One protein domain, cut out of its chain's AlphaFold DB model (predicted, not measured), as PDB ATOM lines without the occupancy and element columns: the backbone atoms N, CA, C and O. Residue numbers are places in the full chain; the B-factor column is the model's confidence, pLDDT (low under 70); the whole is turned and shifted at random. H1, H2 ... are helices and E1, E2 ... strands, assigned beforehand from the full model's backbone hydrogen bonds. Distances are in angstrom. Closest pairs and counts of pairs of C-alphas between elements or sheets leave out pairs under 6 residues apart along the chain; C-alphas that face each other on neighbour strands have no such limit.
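This is residues 338 to 462 of the 723 residues of an uncharacterized protein of Clostridiales bacterium UBA8960 (UniProt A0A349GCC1). Two antiparallel sheets lie face to face as a small sandwich, a strongly twisted one of four strands over one of three, with their strands crossed at 43 degrees. The short helix H1 sits at one side, near E4 of the one sheet and E2 of the other, H3 lies by E6, and a long loop of residues 402 to 416 with H2 after it reaches away from the sheets. The printed part has 125 residues, with seven named strands and three named helices in the order E1, E2, E3, E4, E5, H1, H2, E6, H3, E7; the class is mixed, helices and strands. The sheets run E4, E3, E6, E7 and E1, E2, E5. The whole is compact, with a radius of gyration of the C-alphas of 14.7 A and spans of 45 by 34 by 25 A.

E1, residues 338 to 344, begins at C-alpha 338 at (3.735, 33.239, -5.333) and is 16.3 A long. E2, residues 347 to 353, is 19.6 A long. E3, residues 362 to 369, measures 23.6 A, and E4, residues 381 to 386, 16.1 A. E5, residues 390 to 394, is 13.6 A long, and H1, residues 395 to 401, follows it directly and is 9.8 A long. H2 holds residues 417 to 420, with C-alpha 417 at (27.542, 15.924, -17.852), and is 5.7 A long. E6, residues 428 to 437, is the longest strand at 27.3 A. H3, residues 452 to 455, is 5.1 A long. E7, residues 457 to 461, is 12.1 A long and ends at C-alpha 461 at (13.166, 19.761, -2.649).

The two sheets form a sandwich, two sheets face to face; the parts that face each other are 8.8 A centre to centre, and their best planes are 6 degrees apart. In the three-strand sheet E1 and E2 are a hairpin, antiparallel at 171 degrees, with N 342 and O 349 3.0 A apart. E2 and E5 are antiparallel at 154 degrees, with N 348 and O 393 at 2.8 A. In the other sheet E3 and E4 are a hairpin at 160 degrees, with N 365 and O 383 at 2.9 A. E3 and E6 are antiparallel at 158 degrees, with N 366 and O 433 at 2.8 A. E6 and E7 are antiparallel at 131 degrees, with N 430 and O 459 at 2.8 A. From edge to edge of this sheet the strands' lines turn by 65 degrees. Between the edge strands E1 and E7 the closest C-alphas are those of Asp 342 and Leu 459, 7.2 A apart. The edge strands E4 and E5 are apart, only just, at 8.5 A. H1 only grazes both sheets; the C-alphas of Glu 383 in E4 and Met 398 are 7.0 A apart, the closest of those two elements. H3 only grazes the four-strand sheet, the closest C-alphas of it and E6 being those of Leu 455 and Ser 433, 6.3 A apart. H2 is on neither sheet. In H1 every O i to N i+4 pair is within hydrogen-bond range; H2 and H3 are too short for such a pair, and each has its one O i to N i+3 pair within range.

The two C-alphas farthest apart are those of Gly 357 and Glu 414, 45.5 A. The printed part has no cut. The links E3 to E4, H1 to H2 and E6 to H3 are long. The mean pLDDT of the printed part is 78.6; residues 375 to 380, 405 to 415 and 439 to 454 are under 70.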
ATOM      1  N   LEU A 338       4.186  34.351  -6.161       89.75
ATOM      2  CA  LEU A 338       3.735  33.239  -5.333       89.75
ATOM      3  C   LEU A 338       3.353  33.800  -3.956       89.75
ATOM      4  O   LEU A 338       4.232  34.139  -3.169       89.75
ATOM      5  N   GLY A 339       2.054  33.932  -3.682       90.50
ATOM      6  CA  GLY A 339       1.552  34.330  -2.360       90.50
ATOM      7  C   GLY A 339       1.812  33.252  -1.308       90.50
ATOM      8  O   GLY A 339       2.183  33.536  -0.169       90.50
ATOM      9  N   ARG A 340       1.705  31.987  -1.722       93.06
ATOM     10  CA  ARG A 340       2.096  30.829  -0.924       93.06
ATOM     11  C   ARG A 340       2.673  29.753  -1.826       93.06
ATOM     12  O   ARG A 340       2.141  29.484  -2.897       93.06
ATOM     13  N   ILE A 341       3.734  29.099  -1.372       94.38
ATOM     14  CA  ILE A 341       4.219  27.878  -2.003       94.38
ATOM     15  C   ILE A 341       4.861  26.969  -0.957       94.38
ATOM     16  O   ILE A 341       5.634  27.425  -0.112       94.38
ATOM     17  N   ASP A 342       4.508  25.690  -0.980       95.69
ATOM     18  CA  ASP A 342       5.068  24.680  -0.090       95.69
ATOM     19  C   ASP A 342       5.040  23.293  -0.738       95.69
ATOM     20  O   ASP A 342       4.286  23.044  -1.675       95.69
ATOM     21  N   ILE A 343       5.908  22.400  -0.263       95.56
ATOM     22  CA  ILE A 343       5.963  21.012  -0.726       95.56
ATOM     23  C   ILE A 343       5.541  20.107   0.422       95.56
ATOM     24  O   ILE A 343       6.197  20.081   1.469       95.56
ATOM     25  N   THR A 344       4.482  19.325   0.216       95.56
ATOM     26  CA  THR A 344       4.069  18.275   1.151       95.56
ATOM     27  C   THR A 344       3.732  17.003   0.386       95.56
ATOM     28  O   THR A 344       3.098  17.065  -0.653       95.56
ATOM     29  N   ASN A 345       4.189  15.844   0.872       94.19
ATOM     30  CA  ASN A 345       3.957  14.537   0.232       94.19
ATOM     31  C   ASN A 345       4.332  14.471  -1.268       94.19
ATOM     32  O   ASN A 345       3.603  13.869  -2.045       94.19
ATOM     33  N   ASP A 346       5.455  15.085  -1.664       92.81
ATOM     34  CA  ASP A 346       5.897  15.201  -3.070       92.81
ATOM     35  C   ASP A 346       4.898  15.922  -3.999       92.81
ATOM     36  O   ASP A 346       4.917  15.771  -5.224       92.81
ATOM     37  N   GLU A 347       4.070  16.783  -3.414       95.31
ATOM     38  CA  GLU A 347       3.168  17.687  -4.111       95.31
ATOM     39  C   GLU A 347       3.550  19.145  -3.821       95.31
ATOM     40  O   GLU A 347       3.751  19.540  -2.670       95.31
ATOM     41  N   LEU A 348       3.661  19.951  -4.877       95.19
ATOM     42  CA  LEU A 348       3.862  21.393  -4.820       95.19
ATOM     43  C   LEU A 348       2.503  22.084  -4.696       95.19
ATOM     44  O   LEU A 348       1.755  22.188  -5.670       95.19
ATOM     45  N   HIS A 349       2.192  22.576  -3.504       96.25
ATOM     46  CA  HIS A 349       1.036  23.427  -3.261       96.25
ATOM     47  C   HIS A 349       1.411  24.868  -3.573       96.25
ATOM     48  O   HIS A 349       2.442  25.352  -3.107       96.25
ATOM     49  N   TYR A 350       0.571  25.561  -4.334       95.69
ATOM     50  CA  TYR A 350       0.818  26.952  -4.695       95.69
ATOM     51  C   TYR A 350      -0.437  27.815  -4.567       95.69
ATOM     52  O   TYR A 350      -1.564  27.347  -4.738       95.69
ATOM     53  N   GLU A 351      -0.204  29.098  -4.314       95.12
ATOM     54  CA  GLU A 351      -1.140  30.208  -4.409       95.12
ATOM     55  C   GLU A 351      -0.424  31.363  -5.116       95.12
ATOM     56  O   GLU A 351       0.691  31.745  -4.754       95.12
ATOM     57  N   ILE A 352      -1.057  31.891  -6.149       92.62
ATOM     58  CA  ILE A 352      -0.588  32.934  -7.039       92.62
ATOM     59  C   ILE A 352      -1.382  34.192  -6.719       92.62
ATOM     60  O   ILE A 352      -2.612  34.200  -6.734       92.62
ATOM     61  N   GLU A 353      -0.661  35.278  -6.494       91.06
ATOM     62  CA  GLU A 353      -1.227  36.610  -6.415       91.06
ATOM     63  C   GLU A 353      -0.987  37.309  -7.754       91.06
ATOM     64  O   GLU A 353       0.160  37.519  -8.155       91.06
ATOM     65  N   ASP A 354      -2.070  37.667  -8.449       89.06
ATOM     66  CA  ASP A 354      -2.034  38.508  -9.649       89.06
ATOM     67  C   ASP A 354      -2.667  39.874  -9.334       89.06
ATOM     68  O   ASP A 354      -3.895  40.017  -9.375       89.06
ATOM     69  N   PRO A 355      -1.847  40.896  -9.031       84.06
ATOM     70  CA  PRO A 355      -2.336  42.229  -8.685       84.06
ATOM     71  C   PRO A 355      -3.143  42.909  -9.796       84.06
ATOM     72  O   PRO A 355      -3.893  43.841  -9.520       84.06
ATOM     73  N   SER A 356      -3.026  42.454 -11.050       79.94
ATOM     74  CA  SER A 356      -3.805  43.019 -12.157       79.94
ATOM     75  C   SER A 356      -5.293  42.657 -12.101       79.94
ATOM     76  O   SER A 356      -6.100  43.296 -12.776       79.94
ATOM     77  N   GLY A 357      -5.663  41.614 -11.347       82.19
ATOM     78  CA  GLY A 357      -7.040  41.133 -11.236       82.19
ATOM     79  C   GLY A 357      -7.629  40.525 -12.518       82.19
ATOM     80  O   GLY A 357      -8.838  40.303 -12.574       82.19
ATOM     81  N   LYS A 358      -6.820  40.256 -13.555       80.19
ATOM     82  CA  LYS A 358      -7.297  39.641 -14.806       80.19
ATOM     83  C   LYS A 358      -7.536  38.139 -14.611       80.19
ATOM     84  O   LYS A 358      -6.601  37.381 -14.382       80.19
ATOM     85  N   SER A 359      -8.793  37.706 -14.711       75.88
ATOM     86  CA  SER A 359      -9.217  36.328 -14.413       75.88
ATOM     87  C   SER A 359      -8.956  35.304 -15.525       75.88
ATOM     88  O   SER A 359      -9.161  34.115 -15.310       75.88
ATOM     89  N   ASP A 360      -8.580  35.750 -16.723       77.56
ATOM     90  CA  ASP A 360      -8.435  34.943 -17.942       77.56
ATOM     91  C   ASP A 360      -6.972  34.649 -18.316       77.56
ATOM     92  O   ASP A 360      -6.682  34.152 -19.407       77.56
ATOM     93  N   ARG A 361      -6.034  34.954 -17.418       80.75
ATOM     94  CA  ARG A 361      -4.614  34.695 -17.635       80.75
ATOM     95  C   ARG A 361      -4.275  33.237 -17.357       80.75
ATOM     96  O   ARG A 361      -4.694  32.644 -16.364       80.75
ATOM     97  N   ALA A 362      -3.451  32.677 -18.233       84.62
ATOM     98  CA  ALA A 362      -2.679  31.493 -17.907       84.62
ATOM     99  C   ALA A 362      -1.387  31.921 -17.198       84.62
ATOM    100  O   ALA A 362      -0.923  33.052 -17.357       84.62
ATOM    101  N   TYR A 363      -0.811  31.008 -16.428       87.56
ATOM    102  CA  TYR A 363       0.422  31.219 -15.679       87.56
ATOM    103  C   TYR A 363       1.409  30.086 -15.957       87.56
ATOM    104  O   TYR A 363       1.023  29.035 -16.466       87.56
ATOM    105  N   HIS A 364       2.674  30.293 -15.612       87.75
ATOM    106  CA  HIS A 364       3.690  29.243 -15.552       87.75
ATOM    107  C   HIS A 364       4.385  29.275 -14.206       87.75
ATOM    108  O   HIS A 364       4.813  30.347 -13.788       87.75
ATOM    109  N   ILE A 365       4.551  28.126 -13.554       90.00
ATOM    110  CA  ILE A 365       5.515  28.002 -12.456       90.00
ATOM    111  C   ILE A 365       6.839  27.527 -13.025       90.00
ATOM    112  O   ILE A 365       6.906  26.494 -13.687       90.00
ATOM    113  N   ILE A 366       7.889  28.285 -12.729       88.19
ATOM    114  CA  ILE A 366       9.256  28.008 -13.134       88.19
ATOM    115  C   ILE A 366      10.042  27.496 -11.932       88.19
ATOM    116  O   ILE A 366      10.161  28.203 -10.935       88.19
ATOM    117  N   ALA A 367      10.612  26.298 -12.034       89.44
ATOM    118  CA  ALA A 367      11.503  25.737 -11.022       89.44
ATOM    119  C   ALA A 367      12.947  25.704 -11.534       89.44
ATOM    120  O   ALA A 367      13.223  25.094 -12.568       89.44
ATOM    121  N   LYS A 368      13.869  26.336 -10.800       86.50
ATOM    122  CA  LYS A 368      15.305  26.404 -11.112       86.50
ATOM    123  C   LYS A 368      16.146  25.911  -9.948       86.50
ATOM    124  O   LYS A 368      15.813  26.147  -8.790       86.50
ATOM    125  N   HIS A 369      17.267  25.267 -10.235       85.94
ATOM    126  CA  HIS A 369      18.203  24.867  -9.189       85.94
ATOM    127  C   HIS A 369      18.878  26.110  -8.572       85.94
ATOM    128  O   HIS A 369      19.335  26.991  -9.295       85.94
ATOM    129  N   SER A 370      18.974  26.215  -7.239       82.62
ATOM    130  CA  SER A 370      19.530  27.428  -6.601       82.62
ATOM    131  C   SER A 370      21.036  27.614  -6.818       82.62
ATOM    132  O   SER A 370      21.550  28.732  -6.768       82.62
ATOM    133  N   ASN A 371      21.764  26.517  -7.032       79.88
ATOM    134  CA  ASN A 371      23.152  26.547  -7.479       79.88
ATOM    135  C   ASN A 371      23.221  26.819  -8.996       79.88
ATOM    136  O   ASN A 371      22.871  25.927  -9.770       79.88
ATOM    137  N   PRO A 372      23.754  27.974  -9.433       70.50
ATOM    138  CA  PRO A 372      23.809  28.342 -10.849       70.50
ATOM    139  C   PRO A 372      24.726  27.433 -11.675       70.50
ATOM    140  O   PRO A 372      24.640  27.422 -12.894       70.50
ATOM    141  N   ASN A 373      25.599  26.649 -11.030       70.38
ATOM    142  CA  ASN A 373      26.388  25.640 -11.736       70.38
ATOM    143  C   ASN A 373      25.533  24.471 -12.246       70.38
ATOM    144  O   ASN A 373      26.017  23.741 -13.096       70.38
ATOM    145  N   TYR A 374      24.324  24.275 -11.710       70.50
ATOM    146  CA  TYR A 374      23.359  23.281 -12.188       70.50
ATOM    147  C   TYR A 374      22.198  23.922 -12.964       70.50
ATOM    148  O   TYR A 374      21.432  23.209 -13.593       70.50
ATOM    149  N   ASP A 375      22.082  25.256 -12.969       65.62
ATOM    150  CA  ASP A 375      21.172  25.999 -13.855       65.62
ATOM    151  C   ASP A 375      21.847  26.235 -15.214       65.62
ATOM    152  O   ASP A 375      22.103  27.364 -15.644       65.62
ATOM    153  N   ILE A 376      22.257  25.145 -15.861       58.28
ATOM    154  CA  ILE A 376      22.969  25.229 -17.131       58.28
ATOM    155  C   ILE A 376      21.923  25.371 -18.226       58.28
ATOM    156  O   ILE A 376      21.058  24.521 -18.364       58.28
ATOM    157  N   ASN A 377      22.015  26.440 -19.016       53.38
ATOM    158  CA  ASN A 377      21.155  26.706 -20.173       53.38
ATOM    159  C   ASN A 377      19.673  26.965 -19.849       53.38
ATOM    160  O   ASN A 377      18.810  26.704 -20.681       53.38
ATOM    161  N   ALA A 378      19.375  27.532 -18.675       57.06
ATOM    162  CA  ALA A 378      18.008  27.869 -18.283       57.06
ATOM    163  C   ALA A 378      17.072  26.649 -18.321       57.06
ATOM    164  O   ALA A 378      15.940  26.743 -18.802       57.06
ATOM    165  N   GLN A 379      17.528  25.519 -17.766       60.25
ATOM    166  CA  GLN A 379      16.717  24.337 -17.449       60.25
ATOM    167  C   GLN A 379      15.673  24.622 -16.358       60.25
ATOM    168  O   GLN A 379      15.502  23.885 -15.392       60.25
ATOM    169  N   ALA A 380      14.951  25.719 -16.496       68.06
ATOM    170  CA  ALA A 380      13.707  25.924 -15.811       68.06
ATOM    171  C   ALA A 380      12.720  24.849 -16.276       68.06
ATOM    172  O   ALA A 380      12.424  24.753 -17.469       68.06
ATOM    173  N   HIS A 381      12.169  24.070 -15.344       80.00
ATOM    174  CA  HIS A 381      10.892  23.415 -15.632       80.00
ATOM    175  C   HIS A 381       9.809  24.481 -15.610       80.00
ATOM    176  O   HIS A 381       9.732  25.203 -14.621       80.00
ATOM    177  N   SER A 382       9.001  24.572 -16.663       80.50
ATOM    178  CA  SER A 382       7.870  25.496 -16.746       80.50
ATOM    179  C   SER A 382       6.582  24.686 -16.775       80.50
ATOM    180  O   SER A 382       6.304  24.015 -17.766       80.50
ATOM    181  N   GLU A 383       5.808  24.737 -15.695       84.81
ATOM    182  CA  GLU A 383       4.507  24.072 -15.613       84.81
ATOM    183  C   GLU A 383       3.391  25.074 -15.903       84.81
ATOM    184  O   GLU A 383       3.222  26.045 -15.158       84.81
ATOM    185  N   GLN A 384       2.614  24.831 -16.961       85.88
ATOM    186  CA  GLN A 384       1.503  25.703 -17.324       85.88
ATOM    187  C   GLN A 384       0.322  25.515 -16.370       85.88
ATOM    188  O   GLN A 384      -0.216  24.423 -16.213       85.88
ATOM    189  N   ILE A 385      -0.168  26.618 -15.818       86.25
ATOM    190  CA  ILE A 385      -1.351  26.672 -14.966       86.25
ATOM    191  C   ILE A 385      -2.441  27.434 -15.708       86.25
ATOM    192  O   ILE A 385      -2.287  28.608 -16.052       86.25
ATOM    193  N   LYS A 386      -3.569  26.771 -15.970       81.81
ATOM    194  CA  LYS A 386      -4.718  27.379 -16.651       81.81
ATOM    195  C   LYS A 386      -5.771  27.799 -15.623       81.81
ATOM    196  O   LYS A 386      -6.312  26.945 -14.932       81.81
ATOM    197  N   ASN A 387      -6.092  29.094 -15.565       77.75
ATOM    198  CA  ASN A 387      -7.275  29.664 -14.895       77.75
ATOM    199  C   ASN A 387      -7.442  29.348 -13.394       77.75
ATOM    200  O   ASN A 387      -8.554  29.413 -12.862       77.75
ATOM    201  N   HIS A 388      -6.354  29.019 -12.695       84.88
ATOM    202  CA  HIS A 388      -6.371  28.735 -11.264       84.88
ATOM    203  C   HIS A 388      -5.256  29.509 -10.566       84.88
ATOM    204  O   HIS A 388      -4.082  29.334 -10.874       84.88
ATOM    205  N   LEU A 389      -5.632  30.354  -9.604       90.94
ATOM    206  CA  LEU A 389      -4.678  31.068  -8.753       90.94
ATOM    207  C   LEU A 389      -4.145  30.189  -7.622       90.94
ATOM    208  O   LEU A 389      -3.260  30.601  -6.902       90.94
ATOM    209  N   SER A 390      -4.658  28.979  -7.433       94.69
ATOM    210  CA  SER A 390      -4.135  28.057  -6.431       94.69
ATOM    211  C   SER A 390      -4.316  26.630  -6.900       94.69
ATOM    212  O   SER A 390      -5.328  26.321  -7.537       94.69
ATOM    213  N   GLY A 391      -3.397  25.749  -6.535       94.94
ATOM    214  CA  GLY A 391      -3.483  24.359  -6.942       94.94
ATOM    215  C   GLY A 391      -2.400  23.487  -6.341       94.94
ATOM    216  O   GLY A 391      -1.696  23.868  -5.404       94.94
ATOM    217  N   VAL A 392      -2.317  22.282  -6.893       95.00
ATOM    218  CA  VAL A 392      -1.372  21.247  -6.494       95.00
ATOM    219  C   VAL A 392      -0.747  20.682  -7.759       95.00
ATOM    220  O   VAL A 392      -1.468  20.323  -8.688       95.00
ATOM    221  N   ILE A 393       0.581  20.629  -7.805       93.12
ATOM    222  CA  ILE A 393       1.336  20.014  -8.898       93.12
ATOM    223  C   ILE A 393       2.140  18.857  -8.315       93.12
ATOM    224  O   ILE A 393       2.914  19.044  -7.381       93.12
ATOM    225  N   SER A 394       1.986  17.659  -8.871       92.50
ATOM    226  CA  SER A 394       2.836  16.526  -8.495       92.50
ATOM    227  C   SER A 394       4.279  16.784  -8.938       92.50
ATOM    228  O   SER A 394       4.522  17.072 -10.113       92.50
ATOM    229  N   LEU A 395       5.246  16.644  -8.025       90.81
ATOM    230  CA  LEU A 395       6.662  16.781  -8.378       90.81
ATOM    231  C   LEU A 395       7.111  15.696  -9.363       90.81
ATOM    232  O   LEU A 395       7.963  15.963 -10.206       90.81
ATOM    233  N   ASP A 396       6.515  14.504  -9.309       88.69
ATOM    234  CA  ASP A 396       6.785  13.437 -10.278       88.69
ATOM    235  C   ASP A 396       6.291  13.808 -11.676       88.69
ATOM    236  O   ASP A 396       7.001  13.576 -12.653       88.69
ATOM    237  N   MET A 397       5.136  14.472 -11.778       86.94
ATOM    238  CA  MET A 397       4.671  15.020 -13.056       86.94
ATOM    239  C   MET A 397       5.571  16.153 -13.557       86.94
ATOM    240  O   MET A 397       5.879  16.183 -14.744       86.94
ATOM    241  N   MET A 398       6.064  17.039 -12.679       88.81
ATOM    242  CA  MET A 398       7.046  18.062 -13.081       88.81
ATOM    243  C   MET A 398       8.328  17.419 -13.614       88.81
ATOM    244  O   MET A 398       8.829  17.814 -14.665       88.81
ATOM    245  N   ARG A 399       8.846  16.391 -12.928       87.81
ATOM    246  CA  ARG A 399      10.009  15.622 -13.394       87.81
ATOM    247  C   ARG A 399       9.715  14.982 -14.747       87.81
ATOM    248  O   ARG A 399      10.503  15.169 -15.670       87.81
ATOM    249  N   LEU A 400       8.569  14.326 -14.915       86.88
ATOM    250  CA  LEU A 400       8.170  13.688 -16.173       86.88
ATOM    251  C   LEU A 400       8.058  14.688 -17.340       86.88
ATOM    252  O   LEU A 400       8.591  14.427 -18.418       86.88
ATOM    253  N   ASN A 401       7.427  15.843 -17.112       84.44
ATOM    254  CA  ASN A 401       7.220  16.894 -18.116       84.44
ATOM    255  C   ASN A 401       8.497  17.683 -18.436       84.44
ATOM    256  O   ASN A 401       8.588  18.322 -19.487       84.44
ATOM    257  N   SER A 402       9.486  17.671 -17.541       83.81
ATOM    258  CA  SER A 402      10.680  18.488 -17.721       83.81
ATOM    259  C   SER A 402      11.525  18.034 -18.910       83.81
ATOM    260  O   SER A 402      11.738  16.843 -19.164       83.81
ATOM    261  N   ARG A 403      12.049  19.008 -19.652       76.38
ATOM    262  CA  ARG A 403      12.909  18.780 -20.814       76.38
ATOM    263  C   ARG A 403      14.347  19.163 -20.506       76.38
ATOM    264  O   ARG A 403      14.621  20.084 -19.741       76.38
ATOM    265  N   PHE A 404      15.271  18.492 -21.181       76.94
ATOM    266  CA  PHE A 404      16.649  18.954 -21.265       76.94
ATOM    267  C   PHE A 404      16.712  20.134 -22.234       76.94
ATOM    268  O   PHE A 404      16.727  19.957 -23.452       76.94
ATOM    269  N   ALA A 405      16.693  21.344 -21.688       58.06
ATOM    270  CA  ALA A 405      16.823  22.575 -22.452       58.06
ATOM    271  C   ALA A 405      18.304  22.843 -22.770       58.06
ATOM    272  O   ALA A 405      18.930  23.710 -22.175       58.06
ATOM    273  N   PHE A 406      18.889  22.082 -23.699       67.56
ATOM    274  CA  PHE A 406      20.189  22.442 -24.277       67.56
ATOM    275  C   PHE A 406      20.012  22.820 -25.730       67.56
ATOM    276  O   PHE A 406      19.863  21.969 -26.610       67.56
ATOM    277  N   GLU A 407      20.063  24.119 -25.978       55.53
ATOM    278  CA  GLU A 407      20.499  24.634 -27.261       55.53
ATOM    279  C   GLU A 407      22.028  24.667 -27.222       55.53
ATOM    280  O   GLU A 407      22.621  25.311 -26.353       55.53
ATOM    281  N   PHE A 408      22.683  23.945 -28.135       59.09
ATOM    282  CA  PHE A 408      24.093  24.181 -28.436       59.09
ATOM    283  C   PHE A 408      24.163  25.506 -29.200       59.09
ATOM    284  O   PHE A 408      24.334  25.533 -30.412       59.09
ATOM    285  N   SER A 409      23.927  26.614 -28.493       45.41
ATOM    286  CA  SER A 409      23.869  27.954 -29.085       45.41
ATOM    287  C   SER A 409      25.235  28.417 -29.597       45.41
ATOM    288  O   SER A 409      25.314  29.351 -30.390       45.41
ATOM    289  N   SER A 410      26.318  27.738 -29.199       51.22
ATOM    290  CA  SER A 410      27.619  27.840 -29.853       51.22
ATOM    291  C   SER A 410      28.382  26.515 -29.786       51.22
ATOM    292  O   SER A 410      28.347  25.806 -28.779       51.22
ATOM    293  N   SER A 411      29.129  26.210 -30.844       48.62
ATOM    294  CA  SER A 411      30.017  25.045 -30.988       48.62
ATOM    295  C   SER A 411      31.220  25.022 -30.026       48.62
ATOM    296  O   SER A 411      32.078  24.146 -30.119       48.62
ATOM    297  N   MET A 412      31.299  25.986 -29.103       50.66
ATOM    298  CA  MET A 412      32.403  26.173 -28.158       50.66
ATOM    299  C   MET A 412      32.106  25.613 -26.760       50.66
ATOM    300  O   MET A 412      33.018  25.516 -25.934       50.66
ATOM    301  N   ASP A 413      30.857  25.246 -26.474       60.88
ATOM    302  CA  ASP A 413      30.494  24.685 -25.178       60.88
ATOM    303  C   ASP A 413      30.892  23.209 -25.091       60.88
ATOM    304  O   ASP A 413      30.347  22.360 -25.794       60.88
ATOM    305  N   GLU A 414      31.812  22.878 -24.178       65.50
ATOM    306  CA  GLU A 414      32.071  21.479 -23.834       65.50
ATOM    307  C   GLU A 414      30.768  20.814 -23.359       65.50
ATOM    308  O   GLU A 414      30.047  21.368 -22.522       65.50
ATOM    309  N   LEU A 415      30.484  19.608 -23.863       68.00
ATOM    310  CA  LEU A 415      29.401  18.769 -23.357       68.00
ATOM    311  C   LEU A 415      29.707  18.394 -21.902       68.00
ATOM    312  O   LEU A 415      30.442  17.446 -21.627       68.00
ATOM    313  N   LYS A 416      29.182  19.167 -20.956       76.56
ATOM    314  CA  LYS A 416      29.325  18.874 -19.534       76.56
ATOM    315  C   LYS A 416      28.190  17.958 -19.081       76.56
ATOM    316  O   LYS A 416      27.037  18.176 -19.441       76.56
ATOM    317  N   GLY A 417      28.517  16.923 -18.306       76.81
ATOM    318  CA  GLY A 417      27.542  15.924 -17.852       76.81
ATOM    319  C   GLY A 417      26.428  16.494 -16.966       76.81
ATOM    320  O   GLY A 417      25.326  15.960 -16.980       76.81
ATOM    321  N   ASP A 418      26.685  17.604 -16.265       77.56
ATOM    322  CA  ASP A 418      25.696  18.350 -15.467       77.56
ATOM    323  C   ASP A 418      24.532  18.890 -16.302       77.56
ATOM    324  O   ASP A 418      23.453  19.106 -15.759       77.56
ATOM    325  N   ARG A 419      24.720  19.046 -17.617       79.12
ATOM    326  CA  ARG A 419      23.637  19.371 -18.540       79.12
ATOM    327  C   ARG A 419      22.561  18.277 -18.513       79.12
ATOM    328  O   ARG A 419      21.374  18.539 -18.456       79.12
ATOM    329  N   PHE A 420      22.912  17.009 -18.412       83.12
ATOM    330  CA  PHE A 420      21.904  15.949 -18.481       83.12
ATOM    331  C   PHE A 420      21.153  15.704 -17.166       83.12
ATOM    332  O   PHE A 420      20.613  14.620 -16.979       83.12
ATOM    333  N   PHE A 421      21.057  16.693 -16.272       83.62
ATOM    334  CA  PHE A 421      20.208  16.622 -15.082       83.62
ATOM    335  C   PHE A 421      18.878  17.316 -15.275       83.62
ATOM    336  O   PHE A 421      18.802  18.449 -15.741       83.62
ATOM    337  N   GLU A 422      17.809  16.594 -14.970       82.81
ATOM    338  CA  GLU A 422      16.477  17.164 -15.012       82.81
ATOM    339  C   GLU A 422      16.266  18.125 -13.829       82.81
ATOM    340  O   GLU A 422      16.888  17.982 -12.768       82.81
ATOM    341  N   PRO A 423      15.382  19.119 -13.974       79.50
ATOM    342  CA  PRO A 423      14.918  19.914 -12.849       79.50
ATOM    343  C   PRO A 423      14.423  19.014 -11.713       79.50
ATOM    344  O   PRO A 423      13.764  18.003 -11.949       79.50
ATOM    345  N   LEU A 424      14.707  19.406 -10.469       87.31
ATOM    346  CA  LEU A 424      14.320  18.665  -9.260       87.31
ATOM    347  C   LEU A 424      14.996  17.287  -9.104       87.31
ATOM    348  O   LEU A 424      14.519  16.468  -8.309       87.31
ATOM    349  N   TYR A 425      16.090  17.027  -9.835       88.19
ATOM    350  CA  TYR A 425      16.832  15.767  -9.747       88.19
ATOM    351  C   TYR A 425      17.527  15.588  -8.396       88.19
ATOM    352  O   TYR A 425      17.422  14.520  -7.805       88.19
ATOM    353  N   PHE A 426      18.198  16.618  -7.874       88.94
ATOM    354  CA  PHE A 426      18.927  16.544  -6.602       88.94
ATOM    355  C   PHE A 426      18.093  16.954  -5.398       88.94
ATOM    356  O   PHE A 426      17.221  17.817  -5.512       88.94
ATOM    357  N   THR A 427      18.439  16.404  -4.233       91.50
ATOM    358  CA  THR A 427      18.056  16.990  -2.947       91.50
ATOM    359  C   THR A 427      18.822  18.299  -2.721       91.50
ATOM    360  O   THR A 427      19.986  18.274  -2.324       91.50
ATOM    361  N   ASP A 428      18.185  19.445  -2.959       92.50
ATOM    362  CA  ASP A 428      18.777  20.769  -2.711       92.50
ATOM    363  C   ASP A 428      17.688  21.858  -2.608       92.50
ATOM    364  O   ASP A 428      16.485  21.600  -2.703       92.50
ATOM    365  N   ASP A 429      18.118  23.099  -2.402       91.12
ATOM    366  CA  ASP A 429      17.308  24.297  -2.548       91.12
ATOM    367  C   ASP A 429      17.033  24.576  -4.037       91.12
ATOM    368  O   ASP A 429      17.954  24.715  -4.850       91.12
ATOM    369  N   TYR A 430      15.764  24.776  -4.371       90.69
ATOM    370  CA  TYR A 430      15.301  25.238  -5.675       90.69
ATOM    371  C   TYR A 430      14.605  26.585  -5.537       90.69
ATOM    372  O   TYR A 430      14.025  26.918  -4.504       90.69
ATOM    373  N   ILE A 431      14.702  27.378  -6.592       89.31
ATOM    374  CA  ILE A 431      14.077  28.681  -6.744       89.31
ATOM    375  C   ILE A 431      12.836  28.479  -7.609       89.31
ATOM    376  O   ILE A 431      12.948  28.103  -8.775       89.31
ATOM    377  N   PHE A 432      11.668  28.725  -7.029       90.69
ATOM    378  CA  PHE A 432      10.388  28.701  -7.718       90.69
ATOM    379  C   PHE A 432       9.949  30.129  -8.014       90.69
ATOM    380  O   PHE A 432       9.951  30.967  -7.118       90.69
ATOM    381  N   SER A 433       9.549  30.415  -9.241       89.31
ATOM    382  CA  SER A 433       8.924  31.682  -9.621       89.31
ATOM    383  C   SER A 433       7.645  31.425 -10.404       89.31
ATOM    384  O   SER A 433       7.387  30.303 -10.837       89.31
ATOM    385  N   VAL A 434       6.821  32.458 -10.559       88.81
ATOM    386  CA  VAL A 434       5.614  32.400 -11.382       88.81
ATOM    387  C   VAL A 434       5.658  33.486 -12.450       88.81
ATOM    388  O   VAL A 434       6.159  34.586 -12.223       88.81
ATOM    389  N   GLY A 435       5.150  33.143 -13.623       86.00
ATOM    390  CA  GLY A 435       4.977  34.019 -14.767       86.00
ATOM    391  C   GLY A 435       3.550  34.038 -15.256       86.00
ATOM    392  O   GLY A 435       2.811  33.084 -15.022       86.00
ATOM    393  N   THR A 436       3.167  35.074 -15.998       82.50
ATOM    394  CA  THR A 436       1.991  34.947 -16.872       82.50
ATOM    395  C   THR A 436       2.320  34.048 -18.078       82.50
ATOM    396  O   THR A 436       3.470  33.701 -18.339       82.50
ATOM    397  N   HIS A 437       1.313  33.588 -18.806       78.38
ATOM    398  CA  HIS A 437       1.473  32.868 -20.060       78.38
ATOM    399  C   HIS A 437       0.551  33.477 -21.099       78.38
ATOM    400  O   HIS A 437      -0.661  33.552 -20.897       78.38
ATOM    401  N   TYR A 438       1.125  33.841 -22.239       72.38
ATOM    402  CA  TYR A 438       0.373  34.278 -23.401       72.38
ATOM    403  C   TYR A 438       0.551  33.217 -24.495       72.38
ATOM    404  O   TYR A 438       1.658  33.081 -25.012       72.38
ATOM    405  N   PRO A 439      -0.505  32.464 -24.862       59.88
ATOM    406  CA  PRO A 439      -0.418  31.321 -25.783       59.88
ATOM    407  C   PRO A 439       0.223  31.629 -27.143       59.88
ATOM    408  O   PRO A 439       0.765  30.738 -27.785       59.88
ATOM    409  N   ASN A 440       0.181  32.894 -27.568       58.81
ATOM    410  CA  ASN A 440       0.712  33.346 -28.855       58.81
ATOM    411  C   ASN A 440       2.045  34.106 -28.738       58.81
ATOM    412  O   ASN A 440       2.496  34.661 -29.735       58.81
ATOM    413  N   ASN A 441       2.649  34.202 -27.547       56.28
ATOM    414  CA  ASN A 441       3.837  35.028 -27.333       56.28
ATOM    415  C   ASN A 441       4.962  34.206 -26.691       56.28
ATOM    416  O   ASN A 441       4.969  33.960 -25.486       56.28
ATOM    417  N   SER A 442       5.910  33.769 -27.518       46.19
ATOM    418  CA  SER A 442       7.059  32.949 -27.117       46.19
ATOM    419  C   SER A 442       8.125  33.718 -26.327       46.19
ATOM    420  O   SER A 442       9.015  33.096 -25.749       46.19
ATOM    421  N   ASN A 443       8.041  35.049 -26.235       51.31
ATOM    422  CA  ASN A 443       9.033  35.849 -25.518       51.31
ATOM    423  C   ASN A 443       8.726  35.949 -24.021       51.31
ATOM    424  O   ASN A 443       8.271  36.972 -23.516       51.31
ATOM    425  N   LEU A 444       9.059  34.863 -23.315       49.34
ATOM    426  CA  LEU A 444       8.999  34.682 -21.856       49.34
ATOM    427  C   LEU A 444       9.707  35.782 -21.038       49.34
ATOM    428  O   LEU A 444       9.395  35.964 -19.863       49.34
ATOM    429  N   TYR A 445      10.629  36.545 -21.636       49.31
ATOM    430  CA  TYR A 445      11.542  37.448 -20.923       49.31
ATOM    431  C   TYR A 445      10.882  38.637 -20.202       49.31
ATOM    432  O   TYR A 445      11.457  39.137 -19.238       49.31
ATOM    433  N   VAL A 446       9.683  39.073 -20.606       51.62
ATOM    434  CA  VAL A 446       8.962  40.207 -19.968       51.62
ATOM    435  C   VAL A 446       7.774  39.737 -19.118       51.62
ATOM    436  O   VAL A 446       7.099  40.530 -18.462       51.62
ATOM    437  N   ILE A 447       7.516  38.431 -19.102       50.03
ATOM    438  CA  ILE A 447       6.234  37.870 -18.670       50.03
ATOM    439  C   ILE A 447       6.185  37.596 -17.149       50.03
ATOM    440  O   ILE A 447       5.107  37.620 -16.551       50.03
ATOM    441  N   ASN A 448       7.342  37.442 -16.495       49.16
ATOM    442  CA  ASN A 448       7.443  37.300 -15.028       49.16
ATOM    443  C   ASN A 448       7.633  38.644 -14.310       49.16
ATOM    444  O   ASN A 448       7.856  38.698 -13.105       49.16
ATOM    445  N   GLY A 449       7.574  39.731 -15.071       56.25
ATOM    446  CA  GLY A 449       8.046  41.033 -14.658       56.25
ATOM    447  C   GLY A 449       9.551  41.211 -14.840       56.25
ATOM    448  O   GLY A 449      10.307  40.245 -14.987       56.25
ATOM    449  N   PHE A 450       9.980  42.469 -14.893       61.69
ATOM    450  CA  PHE A 450      11.374  42.848 -15.075       61.69
ATOM    451  C   PHE A 450      12.212  42.241 -13.936       61.69
ATOM    452  O   PHE A 450      12.192  42.709 -12.800       61.69
ATOM    453  N   TYR A 451      12.940  41.178 -14.298       61.94
ATOM    454  CA  TYR A 451      13.874  40.374 -13.512       61.94
ATOM    455  C   TYR A 451      13.353  39.881 -12.143       61.94
ATOM    456  O   TYR A 451      13.930  40.140 -11.089       61.94
ATOM    457  N   SER A 452      12.317  39.048 -12.229       61.44
ATOM    458  CA  SER A 452      11.465  38.476 -11.177       61.44
ATOM    459  C   SER A 452      12.105  37.642 -10.053       61.44
ATOM    460  O   SER A 452      11.389  36.893  -9.384       61.44
ATOM    461  N   ASP A 453      13.423  37.657  -9.843       64.50
ATOM    462  CA  ASP A 453      14.025  36.817  -8.792       64.50
ATOM    463  C   ASP A 453      13.576  37.266  -7.390       64.50
ATOM    464  O   ASP A 453      13.552  36.455  -6.465       64.50
ATOM    465  N   ALA A 454      13.147  38.519  -7.227       59.84
ATOM    466  CA  ALA A 454      12.533  39.000  -5.991       59.84
ATOM    467  C   ALA A 454      11.129  38.423  -5.744       59.84
ATOM    468  O   ALA A 454      10.708  38.312  -4.595       59.84
ATOM    469  N   LEU A 455      10.441  37.991  -6.803       70.38
ATOM    470  CA  LEU A 455       9.154  37.289  -6.737       70.38
ATOM    471  C   LEU A 455       9.323  35.769  -6.615       70.38
ATOM    472  O   LEU A 455       8.339  35.024  -6.622       70.38
ATOM    473  N   SER A 456      10.567  35.296  -6.530       82.44
ATOM    474  CA  SER A 456      10.866  33.879  -6.402       82.44
ATOM    475  C   SER A 456      10.884  33.430  -4.941       82.44
ATOM    476  O   SER A 456      11.325  34.144  -4.042       82.44
ATOM    477  N   THR A 457      10.416  32.212  -4.696       87.56
ATOM    478  CA  THR A 457      10.481  31.559  -3.391       87.56
ATOM    479  C   THR A 457      11.462  30.407  -3.446       87.56
ATOM    480  O   THR A 457      11.432  29.577  -4.354       87.56
ATOM    481  N   ARG A 458      12.332  30.331  -2.442       90.06
ATOM    482  CA  ARG A 458      13.239  29.202  -2.283       90.06
ATOM    483  C   ARG A 458      12.566  28.099  -1.480       90.06
ATOM    484  O   ARG A 458      12.154  28.341  -0.349       90.06
ATOM    485  N   LEU A 459      12.535  26.893  -2.031       92.12
ATOM    486  CA  LEU A 459      12.054  25.699  -1.348       92.12
ATOM    487  C   LEU A 459      13.103  24.597  -1.403       92.12
ATOM    488  O   LEU A 459      13.769  24.408  -2.418       92.12
ATOM    489  N   PHE A 460      13.218  23.851  -0.311       93.31
ATOM    490  CA  PHE A 460      14.025  22.642  -0.275       93.31
ATOM    491  C   PHE A 460      13.234  21.495  -0.899       93.31
ATOM    492  O   PHE A 460      12.138  21.170  -0.436       93.31
ATOM    493  N   VAL A 461      13.790  20.877  -1.935       92.75
ATOM    494  CA  VAL A 461      13.166  19.761  -2.649       92.75
ATOM    495  C   VAL A 461      13.972  18.508  -2.356       92.75
ATOM    496  O   VAL A 461      15.196  18.526  -2.442       92.75
ATOM    497  N   LYS A 462      13.292  17.415  -2.004       92.00
ATOM    498  CA  LYS A 462      13.933  16.104  -1.870       92.00
ATOM    499  C   LYS A 462      14.008  15.433  -3.239       92.00
ATOM    500  O   LYS A 462      12.999  15.331  -3.932       92.00
TER     501      LYS A 462